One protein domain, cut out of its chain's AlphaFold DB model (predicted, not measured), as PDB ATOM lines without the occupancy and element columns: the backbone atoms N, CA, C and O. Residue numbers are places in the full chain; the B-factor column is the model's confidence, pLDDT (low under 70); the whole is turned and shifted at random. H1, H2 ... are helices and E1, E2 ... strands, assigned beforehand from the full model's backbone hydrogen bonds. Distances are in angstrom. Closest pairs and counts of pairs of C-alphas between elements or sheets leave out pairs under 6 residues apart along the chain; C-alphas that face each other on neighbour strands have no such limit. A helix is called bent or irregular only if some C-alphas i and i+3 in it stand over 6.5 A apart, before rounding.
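Overview. This is residues 4 to 79 of the 79 residues of an uncharacterized protein of Streptomyces sp. WAC08241 (UniProt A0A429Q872). The chain makes an open ring: H1 and H4 pack on each other at a steep angle at one end, H2 and H3 curve round the other end, and the long link after H1 and the small sheet E1 E2 lie between these ends. E1 lies nearest the middle, and E2 is beside H4. The printed part has 76 residues, with four named helices and two parallel strands in the order E1 H1 H2 H3 E2 H4; the class is mostly helix. It is compact, with a radius of gyration of the C-alphas of 12.6 A and spans of 32 by 26 by 23 A.

Arrangement. E1, residues 4 to 6, and E2, residues 57 to 60, are parallel neighbours at 23 degrees, with N 4 and O 57 within hydrogen-bond range at 2.8 A. With H1, residues 13 to 23, H2, residues 35 to 39, and H3, residues 41 to 55, between them, they form a strand-helix-strand unit, two parallel neighbour strands joined through helices. H1 touches H4, residues 66 to 77, at a steep tilt of 52 degrees, the same way; their closest C-alphas, Thr 16 and Pro 66, are 4.5 A apart. H2 and H3 are close but not clearly touching, with C-alphas 37 and 44 closest at 6.5 A. H1 and H3 are apart. The closest C-alphas of E2 and H4, Val 59 and Ile 73, are 7.5 A apart. Every O i to N i+4 pair is within hydrogen-bond range in H1, H2 and H4; in H3, 8 of 11 are.

Along the chain. E1 begins at C-alpha 4, (-35.079, -45.631, 3.322). H1 measures 15.3 A from first to last C-alpha. H3 measures 18.8 A and is irregular: C-alphas 50 and 53 are 7.5 A apart. H4 measures 17.0 A and ends at C-alpha 77, (-33.907, -38.808, 14.599).

Size, cuts and confidence. The two C-alphas farthest apart, Ala 42 and Gly 79, are 33.0 A apart. The printed part has no cut. The link from H1 to H2 is long, with 11 residues. Residue 79 alone has a pLDDT under 70.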
ATOM      1  N   TRP A   4     -34.829 -45.286   4.713       89.81
ATOM      2  CA  TRP A   4     -35.079 -45.631   3.322       89.81
ATOM      3  C   TRP A   4     -36.051 -44.636   2.685       89.81
ATOM      4  O   TRP A   4     -37.216 -44.540   3.074       89.81
ATOM      5  N   LEU A   5     -35.583 -43.925   1.655       87.06
ATOM      6  CA  LEU A   5     -36.414 -42.999   0.885       87.06
ATOM      7  C   LEU A   5     -37.133 -43.729  -0.246       87.06
ATOM      8  O   LEU A   5     -36.512 -44.096  -1.252       87.06
ATOM      9  N   ASN A   6     -38.448 -43.889  -0.108       82.25
ATOM     10  CA  ASN A   6     -39.280 -44.457  -1.162       82.25
ATOM     11  C   ASN A   6     -39.852 -43.361  -2.066       82.25
ATOM     12  O   ASN A   6     -40.452 -42.396  -1.609       82.25
ATOM     13  N   GLY A   7     -39.673 -43.526  -3.376       72.50
ATOM     14  CA  GLY A   7     -40.238 -42.632  -4.383       72.50
ATOM     15  C   GLY A   7     -39.850 -43.063  -5.794       72.50
ATOM     16  O   GLY A   7     -38.880 -43.802  -5.987       72.50
ATOM     17  N   THR A   8     -40.558 -42.573  -6.805       73.50
ATOM     18  CA  THR A   8     -40.296 -42.881  -8.221       73.50
ATOM     19  C   THR A   8     -38.994 -42.232  -8.730       73.50
ATOM     20  O   THR A   8     -38.397 -41.372  -8.072       73.50
ATOM     21  N   HIS A   9     -38.469 -42.677  -9.878       71.38
ATOM     22  CA  HIS A   9     -37.329 -42.002 -10.521       71.38
ATOM     23  C   HIS A   9     -37.682 -40.530 -10.786       71.38
ATOM     24  O   HIS A   9     -38.773 -40.234 -11.258       71.38
ATOM     25  N   GLY A  10     -36.782 -39.605 -10.439       72.31
ATOM     26  CA  GLY A  10     -37.037 -38.162 -10.552       72.31
ATOM     27  C   GLY A  10     -37.781 -37.519  -9.371       72.31
ATOM     28  O   GLY A  10     -37.822 -36.297  -9.302       72.31
ATOM     29  N   ALA A  11     -38.271 -38.285  -8.386       74.88
ATOM     30  CA  ALA A  11     -39.012 -37.761  -7.224       74.88
ATOM     31  C   ALA A  11     -38.159 -36.990  -6.180       74.88
ATOM     32  O   ALA A  11     -38.541 -36.879  -5.023       74.88
ATOM     33  N   GLY A  12     -36.970 -36.492  -6.541       85.94
ATOM     34  CA  GLY A  12     -36.178 -35.619  -5.661       85.94
ATOM     35  C   GLY A  12     -35.363 -36.303  -4.551       85.94
ATOM     36  O   GLY A  12     -34.880 -35.615  -3.653       85.94
ATOM     37  N   LYS A  13     -35.148 -37.627  -4.603       87.75
ATOM     38  CA  LYS A  13     -34.341 -38.372  -3.604       87.75
ATOM     39  C   LYS A  13     -32.919 -37.823  -3.429       87.75
ATOM     40  O   LYS A  13     -32.464 -37.677  -2.302       87.75
ATOM     41  N   THR A  14     -32.239 -37.470  -4.523       89.00
ATOM     42  CA  THR A  14     -30.882 -36.891  -4.475       89.00
ATOM     43  C   THR A  14     -30.876 -35.541  -3.760       89.00
ATOM     44  O   THR A  14     -30.076 -35.328  -2.853       89.00
ATOM     45  N   THR A  15     -31.812 -34.652  -4.106       91.88
ATOM     46  CA  THR A  15     -31.970 -33.348  -3.444       91.88
ATOM     47  C   THR A  15     -32.315 -33.510  -1.966       91.88
ATOM     48  O   THR A  15     -31.765 -32.801  -1.130       91.88
ATOM     49  N   THR A  16     -33.181 -34.471  -1.636       92.56
ATOM     50  CA  THR A  16     -33.540 -34.793  -0.248       92.56
ATOM     51  C   THR A  16     -32.307 -35.231   0.537       92.56
ATOM     52  O   THR A  16     -32.038 -34.668   1.590       92.56
ATOM     53  N   GLY A  17     -31.504 -36.159   0.001       91.88
ATOM     54  CA  GLY A  17     -30.265 -36.610   0.644       91.88
ATOM     55  C   GLY A  17     -29.274 -35.471   0.904       91.88
ATOM     56  O   GLY A  17     -28.733 -35.372   2.002       91.88
ATOM     57  N   ALA A  18     -29.094 -34.560  -0.057       92.12
ATOM     58  CA  ALA A  18     -28.230 -33.392   0.126       92.12
ATOM     59  C   ALA A  18     -28.745 -32.434   1.218       92.12
ATOM     60  O   ALA A  18     -27.954 -31.846   1.950       92.12
ATOM     61  N   LEU A  19     -30.065 -32.270   1.344       95.06
ATOM     62  CA  LEU A  19     -30.669 -31.455   2.402       95.06
ATOM     63  C   LEU A  19     -30.556 -32.129   3.775       95.06
ATOM     64  O   LEU A  19     -30.203 -31.456   4.740       95.06
ATOM     65  N   VAL A  20     -30.760 -33.448   3.851       94.12
ATOM     66  CA  VAL A  20     -30.547 -34.245   5.072       94.12
ATOM     67  C   VAL A  20     -29.112 -34.097   5.568       94.12
ATOM     68  O   VAL A  20     -28.919 -33.813   6.741       94.12
ATOM     69  N   GLN A  21     -28.110 -34.176   4.687       93.81
ATOM     70  CA  GLN A  21     -26.706 -33.986   5.078       93.81
ATOM     71  C   GLN A  21     -26.402 -32.594   5.642       93.81
ATOM     72  O   GLN A  21     -25.472 -32.441   6.426       93.81
ATOM     73  N   ARG A  22     -27.175 -31.565   5.276       95.12
ATOM     74  CA  ARG A  22     -27.027 -30.224   5.863       95.12
ATOM     75  C   ARG A  22     -27.648 -30.124   7.253       95.12
ATOM     76  O   ARG A  22     -27.165 -29.332   8.053       95.12
ATOM     77  N   LEU A  23     -28.717 -30.878   7.508       94.75
ATOM     78  CA  LEU A  23     -29.402 -30.918   8.803       94.75
ATOM     79  C   LEU A  23     -28.704 -31.872   9.782       94.75
ATOM     80  O   LEU A  23     -28.631 -31.580  10.969       94.75
ATOM     81  N   ILE A  24     -28.157 -32.980   9.277       93.31
ATOM     82  CA  ILE A  24     -27.451 -34.019  10.031       93.31
ATOM     83  C   ILE A  24     -26.078 -34.224   9.368       93.31
ATOM     84  O   ILE A  24     -25.946 -35.071   8.475       93.31
ATOM     85  N   PRO A  25     -25.054 -33.444   9.765       91.25
ATOM     86  CA  PRO A  25     -23.738 -33.438   9.117       91.25
ATOM     87  C   PRO A  25     -23.040 -34.802   9.078       91.25
ATOM     88  O   PRO A  25     -22.334 -35.101   8.119       91.25
ATOM     89  N   ASP A  26     -23.295 -35.651  10.073       90.75
ATOM     90  CA  ASP A  26     -22.683 -36.980  10.186       90.75
ATOM     91  C   ASP A  26     -23.459 -38.074   9.424       90.75
ATOM     92  O   ASP A  26     -23.129 -39.261   9.491       90.75
ATOM     93  N   SER A  27     -24.509 -37.704   8.681       92.62
ATOM     94  CA  SER A  27     -25.295 -38.655   7.890       92.62
ATOM     95  C   SER A  27     -24.600 -39.055   6.582       92.62
ATOM     96  O   SER A  27     -23.952 -38.264   5.892       92.62
ATOM     97  N   THR A  28     -24.777 -40.320   6.193       92.00
ATOM     98  CA  THR A  28     -24.246 -40.871   4.939       92.00
ATOM     99  C   THR A  28     -25.376 -41.179   3.962       92.00
ATOM    100  O   THR A  28     -26.341 -41.852   4.312       92.00
ATOM    101  N   VAL A  29     -25.235 -40.738   2.707       91.12
ATOM    102  CA  VAL A  29     -26.210 -40.999   1.636       91.12
ATOM    103  C   VAL A  29     -25.713 -42.123   0.721       91.12
ATOM    104  O   VAL A  29     -24.721 -41.980   0.004       91.12
ATOM    105  N   THR A  30     -26.442 -43.242   0.689       90.44
ATOM    106  CA  THR A  30     -26.151 -44.409  -0.169       90.44
ATOM    107  C   THR A  30     -27.083 -44.483  -1.388       90.44
ATOM    108  O   THR A  30     -27.732 -45.497  -1.655       90.44
ATOM    109  N   GLY A  31     -27.173 -43.377  -2.134       86.50
ATOM    110  CA  GLY A  31     -27.956 -43.277  -3.372       86.50
ATOM    111  C   GLY A  31     -27.361 -44.059  -4.559       86.50
ATOM    112  O   GLY A  31     -26.332 -44.718  -4.404       86.50
ATOM    113  N   PRO A  32     -27.989 -44.007  -5.752       82.12
ATOM    114  CA  PRO A  32     -27.509 -44.694  -6.960       82.12
ATOM    115  C   PRO A  32     -26.051 -44.374  -7.319       82.12
ATOM    116  O   PRO A  32     -25.305 -45.281  -7.669       82.12
ATOM    117  N   ASP A  33     -25.639 -43.118  -7.133       84.19
ATOM    118  CA  ASP A  33     -24.299 -42.628  -7.479       84.19
ATOM    119  C   ASP A  33     -23.308 -42.679  -6.298       84.19
ATOM    120  O   ASP A  33     -22.228 -42.095  -6.352       84.19
ATOM    121  N   SER A  34     -23.664 -43.347  -5.192       88.19
ATOM    122  CA  SER A  34     -22.806 -43.431  -4.005       88.19
ATOM    123  C   SER A  34     -21.552 -44.270  -4.288       88.19
ATOM    124  O   SER A  34     -21.690 -45.454  -4.612       88.19
ATOM    125  N   PRO A  35     -20.328 -43.737  -4.085       91.00
ATOM    126  CA  PRO A  35     -19.095 -44.503  -4.280       91.00
ATOM    127  C   PRO A  35     -19.047 -45.779  -3.437       91.00
ATOM    128  O   PRO A  35     -18.634 -46.829  -3.923       91.00
ATOM    129  N   PHE A  36     -19.541 -45.714  -2.196       90.81
ATOM    130  CA  PHE A  36     -19.645 -46.881  -1.322       90.81
ATOM    131  C   PHE A  36     -20.533 -47.964  -1.942       90.81
ATOM    132  O   PHE A  36     -20.121 -49.121  -2.029       90.81
ATOM    133  N   ARG A  37     -21.730 -47.588  -2.417       90.50
ATOM    134  CA  ARG A  37     -22.672 -48.526  -3.040       90.50
ATOM    135  C   ARG A  37     -22.097 -49.130  -4.320       90.50
ATOM    136  O   ARG A  37     -22.221 -50.334  -4.516       90.50
ATOM    137  N   LEU A  38     -21.468 -48.313  -5.163       93.81
ATOM    138  CA  LEU A  38     -20.859 -48.762  -6.418       93.81
ATOM    139  C   LEU A  38     -19.689 -49.728  -6.174       93.81
ATOM    140  O   LEU A  38     -19.551 -50.709  -6.900       93.81
ATOM    141  N   ALA A  39     -18.898 -49.506  -5.124       96.25
ATOM    142  CA  ALA A  39     -17.826 -50.419  -4.731       96.25
ATOM    143  C   ALA A  39     -18.337 -51.735  -4.101       96.25
ATOM    144  O   ALA A  39     -17.636 -52.743  -4.143       96.25
ATOM    145  N   HIS A  40     -19.557 -51.754  -3.549       94.38
ATOM    146  CA  HIS A  40     -20.112 -52.885  -2.792       94.38
ATOM    147  C   HIS A  40     -21.464 -53.367  -3.339       94.38
ATOM    148  O   HIS A  40     -22.342 -53.754  -2.569       94.38
ATOM    149  N   LEU A  41     -21.654 -53.372  -4.665       94.31
ATOM    150  CA  LEU A  41     -22.950 -53.681  -5.290       94.31
ATOM    151  C   LEU A  41     -23.550 -55.017  -4.838       94.31
ATOM    152  O   LEU A  41     -24.731 -55.065  -4.499       94.31
ATOM    153  N   ALA A  42     -22.756 -56.094  -4.817       95.88
ATOM    154  CA  ALA A  42     -23.243 -57.414  -4.421       95.88
ATOM    155  C   ALA A  42     -23.625 -57.478  -2.924       95.88
ATOM    156  O   ALA A  42     -24.773 -57.832  -2.644       95.88
ATOM    157  N   PRO A  43     -22.760 -57.065  -1.971       95.00
ATOM    158  CA  PRO A  43     -23.141 -56.957  -0.561       95.00
ATOM    159  C   PRO A  43     -24.348 -56.046  -0.313       95.00
ATOM    160  O   PRO A  43     -25.241 -56.401   0.451       95.00
ATOM    161  N   TYR A  44     -24.413 -54.894  -0.985       91.88
ATOM    162  CA  TYR A  44     -25.535 -53.964  -0.859       91.88
ATOM    163  C   TYR A  44     -26.842 -54.593  -1.351       91.88
ATOM    164  O   TYR A  44     -27.873 -54.480  -0.691       91.88
ATOM    165  N   ALA A  45     -26.812 -55.269  -2.503       92.69
ATOM    166  CA  ALA A  45     -27.986 -55.935  -3.054       92.69
ATOM    167  C   ALA A  45     -28.459 -57.095  -2.167       92.69
ATOM    168  O   ALA A  45     -29.661 -57.313  -2.043       92.69
ATOM    169  N   GLU A  46     -27.534 -57.823  -1.542       96.19
ATOM    170  CA  GLU A  46     -27.878 -58.870  -0.581       96.19
ATOM    171  C   GLU A  46     -28.511 -58.294   0.685       96.19
ATOM    172  O   GLU A  46     -29.577 -58.753   1.093       96.19
ATOM    173  N   ALA A  47     -27.920 -57.239   1.252       93.94
ATOM    174  CA  ALA A  47     -28.492 -56.530   2.391       93.94
ATOM    175  C   ALA A  47     -29.908 -56.030   2.077       93.94
ATOM    176  O   ALA A  47     -30.828 -56.300   2.847       93.94
ATOM    177  N   ALA A  48     -30.101 -55.389   0.915       90.44
ATOM    178  CA  ALA A  48     -31.410 -54.951   0.427       90.44
ATOM    179  C   ALA A  48     -32.440 -56.091   0.414       90.44
ATOM    180  O   ALA A  48     -33.556 -55.902   0.880       90.44
ATOM    181  N   ARG A  49     -32.073 -57.286  -0.063       92.62
ATOM    182  CA  ARG A  49     -32.999 -58.428  -0.153       92.62
ATOM    183  C   ARG A  49     -33.295 -59.127   1.173       92.62
ATOM    184  O   ARG A  49     -34.295 -59.832   1.243       92.62
ATOM    185  N   THR A  50     -32.429 -58.994   2.175       95.94
ATOM    186  CA  THR A  50     -32.482 -59.836   3.380       95.94
ATOM    187  C   THR A  50     -32.930 -59.087   4.622       95.94
ATOM    188  O   THR A  50     -33.875 -59.518   5.273       95.94
ATOM    189  N   TRP A  51     -32.269 -57.982   4.964       94.88
ATOM    190  CA  TRP A  51     -32.481 -57.318   6.255       94.88
ATOM    191  C   TRP A  51     -32.661 -55.806   6.139       94.88
ATOM    192  O   TRP A  51     -33.393 -55.216   6.924       94.88
ATOM    193  N   LEU A  52     -32.050 -55.162   5.145       92.25
ATOM    194  CA  LEU A  52     -31.976 -53.703   5.082       92.25
ATOM    195  C   LEU A  52     -33.356 -53.050   4.981       92.25
ATOM    196  O   LEU A  52     -33.579 -52.026   5.610       92.25
ATOM    197  N   HIS A  53     -34.292 -53.638   4.233       88.31
ATOM    198  CA  HIS A  53     -35.664 -53.125   4.157       88.31
ATOM    199  C   HIS A  53     -36.480 -53.341   5.433       88.31
ATOM    200  O   HIS A  53     -37.442 -52.611   5.647       88.31
ATOM    201  N   ALA A  54     -36.126 -54.338   6.246       90.50
ATOM    202  CA  ALA A  54     -36.803 -54.612   7.508       90.50
ATOM    203  C   ALA A  54     -36.292 -53.693   8.630       90.50
ATOM    204  O   ALA A  54     -37.076 -53.245   9.457       90.50
ATOM    205  N   GLU A  55     -34.991 -53.399   8.628       93.00
ATOM    206  CA  GLU A  55     -34.328 -52.564   9.638       93.00
ATOM    207  C   GLU A  55     -34.391 -51.060   9.329       93.00
ATOM    208  O   GLU A  55     -34.195 -50.229  10.216       93.00
ATOM    209  N   ALA A  56     -34.607 -50.682   8.066       91.56
ATOM    210  CA  ALA A  56     -34.700 -49.282   7.681       91.56
ATOM    211  C   ALA A  56     -36.094 -48.714   7.955       91.56
ATOM    212  O   ALA A  56     -37.109 -49.286   7.555       91.56
ATOM    213  N   GLU A  57     -36.136 -47.518   8.533       90.19
ATOM    214  CA  GLU A  57     -37.369 -46.748   8.604       90.19
ATOM    215  C   GLU A  57     -37.722 -46.229   7.207       90.19
ATOM    216  O   GLU A  57     -36.925 -45.545   6.556       90.19
ATOM    217  N   VAL A  58     -38.916 -46.571   6.723       86.81
ATOM    218  CA  VAL A  58     -39.397 -46.121   5.416       86.81
ATOM    219  C   VAL A  58     -40.094 -44.779   5.574       86.81
ATOM    220  O   VAL A  58     -41.155 -44.690   6.191       86.81
ATOM    221  N   VAL A  59     -39.537 -43.746   4.945       84.38
ATOM    222  CA  VAL A  59     -40.189 -42.437   4.834       84.38
ATOM    223  C   VAL A  59     -40.821 -42.336   3.450       84.38
ATOM    224  O   VAL A  59     -40.124 -42.354   2.430       84.38
ATOM    225  N   ASP A  60     -42.152 -42.248   3.413       80.88
ATOM    226  CA  ASP A  60     -42.891 -41.979   2.181       80.88
ATOM    227  C   ASP A  60     -42.754 -40.498   1.807       80.88
ATOM    228  O   ASP A  60     -43.246 -39.606   2.501       80.88
ATOM    229  N   THR A  61     -42.066 -40.234   0.698       79.81
ATOM    230  CA  THR A  61     -41.857 -38.878   0.181       79.81
ATOM    231  C   THR A  61     -42.759 -38.562  -1.012       79.81
ATOM    232  O   THR A  61     -42.550 -37.542  -1.663       79.81
ATOM    233  N   THR A  62     -43.743 -39.411  -1.335       80.06
ATOM    234  CA  THR A  62     -44.556 -39.320  -2.569       80.06
ATOM    235  C   THR A  62     -45.270 -37.973  -2.720       80.06
ATOM    236  O   THR A  62     -45.420 -37.473  -3.834       80.06
ATOM    237  N   HIS A  63     -45.660 -37.354  -1.603       82.88
ATOM    238  CA  HIS A  63     -46.354 -36.062  -1.570       82.88
ATOM    239  C   HIS A  63     -45.540 -34.945  -0.904       82.88
ATOM    240  O   HIS A  63     -46.071 -33.864  -0.647       82.88
ATOM    241  N   LEU A  64     -44.260 -35.191  -0.620       87.44
ATOM    242  CA  LEU A  64     -43.387 -34.234   0.050       87.44
ATOM    243  C   LEU A  64     -42.455 -33.565  -0.955       87.44
ATOM    244  O   LEU A  64     -41.874 -34.209  -1.829       87.44
ATOM    245  N   THR A  65     -42.243 -32.262  -0.784       91.69
ATOM    246  CA  THR A  65     -41.077 -31.618  -1.393       91.69
ATOM    247  C   THR A  65     -39.793 -32.164  -0.754       91.69
ATOM    248  O   THR A  65     -39.816 -32.582   0.408       91.69
ATOM    249  N   PRO A  66     -38.639 -32.101  -1.441       92.56
ATOM    250  CA  PRO A  66     -37.369 -32.541  -0.863       92.56
ATOM    251  C   PRO A  66     -37.025 -31.882   0.481       92.56
ATOM    252  O   PRO A  66     -36.454 -32.527   1.355       92.56
ATOM    253  N   ALA A  67     -37.395 -30.610   0.666       93.88
ATOM    254  CA  ALA A  67     -37.186 -29.895   1.923       93.88
ATOM    255  C   ALA A  67     -38.078 -30.430   3.051       93.88
ATOM    256  O   ALA A  67     -37.589 -30.659   4.152       93.88
ATOM    257  N   GLN A  68     -39.358 -30.686   2.771       93.44
ATOM    258  CA  GLN A  68     -40.267 -31.294   3.749       93.44
ATOM    259  C   GLN A  68     -39.827 -32.712   4.121       93.44
ATOM    260  O   GLN A  68     -39.839 -33.066   5.295       93.44
ATOM    261  N   ALA A  69     -39.392 -33.505   3.138       92.12
ATOM    262  CA  ALA A  69     -38.860 -34.837   3.392       92.12
ATOM    263  C   ALA A  69     -37.603 -34.785   4.277       92.12
ATOM    264  O   ALA A  69     -37.512 -35.533   5.243       92.12
ATOM    265  N   ALA A  70     -36.665 -33.873   3.998       93.62
ATOM    266  CA  ALA A  70     -35.453 -33.722   4.802       93.62
ATOM    267  C   ALA A  70     -35.747 -33.323   6.257       93.62
ATOM    268  O   ALA A  70     -35.149 -33.888   7.170       93.62
ATOM    269  N   LEU A  71     -36.693 -32.403   6.476       92.81
ATOM    270  CA  LEU A  71     -37.131 -32.019   7.822       92.81
ATOM    271  C   LEU A  71     -37.769 -33.195   8.563       92.81
ATOM    272  O   LEU A  71     -37.381 -33.483   9.689       92.81
ATOM    273  N   ARG A  72     -38.669 -33.937   7.908       90.25
ATOM    274  CA  ARG A  72     -39.337 -35.092   8.523       90.25
ATOM    275  C   ARG A  72     -38.356 -36.180   8.965       90.25
ATOM    276  O   ARG A  72     -38.596 -36.838   9.975       90.25
ATOM    277  N   ILE A  73     -37.275 -36.369   8.204       91.00
ATOM    278  CA  ILE A  73     -36.184 -37.298   8.529       91.00
ATOM    279  C   ILE A  73     -35.394 -36.808   9.741       91.00
ATOM    280  O   ILE A  73     -35.072 -37.611  10.610       91.00
ATOM    281  N   ALA A  74     -35.091 -35.510   9.814       90.88
ATOM    282  CA  ALA A  74     -34.417 -34.933  10.973       90.88
ATOM    283  C   ALA A  74     -35.265 -35.073  12.245       90.88
ATOM    284  O   ALA A  74     -34.767 -35.557  13.253       90.88
ATOM    285  N   GLU A  75     -36.563 -34.777  12.162       88.31
ATOM    286  CA  GLU A  75     -37.504 -34.955  13.275       88.31
ATOM    287  C   GLU A  75     -37.592 -36.415  13.749       88.31
ATOM    288  O   GLU A  75     -37.721 -36.665  14.942       88.31
ATOM    289  N   ALA A  76     -37.505 -37.394  12.838       84.00
ATOM    290  CA  ALA A  76     -37.520 -38.814  13.202       84.00
ATOM    291  C   ALA A  76     -36.278 -39.248  14.008       84.00
ATOM    292  O   ALA A  76     -36.341 -40.233  14.734       84.00
ATOM    293  N   LEU A  77     -35.162 -38.519  13.894       81.50
ATOM    294  CA  LEU A  77     -33.907 -38.808  14.599       81.50
ATOM    295  C   LEU A  77     -33.807 -38.138  15.976       81.50
ATOM    296  O   LEU A  77     -32.965 -38.542  16.775       81.50
ATOM    297  N   GLU A  78     -34.622 -37.115  16.238       75.94
ATOM    298  CA  GLU A  78     -34.665 -36.391  17.518       75.94
ATOM    299  C   GLU A  78     -35.636 -37.021  18.540       75.94
ATOM    300  O   GLU A  78     -35.733 -36.532  19.667       75.94
ATOM    301  N   GLY A  79     -36.349 -38.084  18.149       57.69
ATOM    302  CA  GLY A  79     -37.314 -38.824  18.975       57.69
ATOM    303  C   GLY A  79     -36.719 -39.948  19.813       57.69
ATOM    304  O   GLY A  79     -35.787 -40.632  19.333       57.69
TER     305      GLY A  79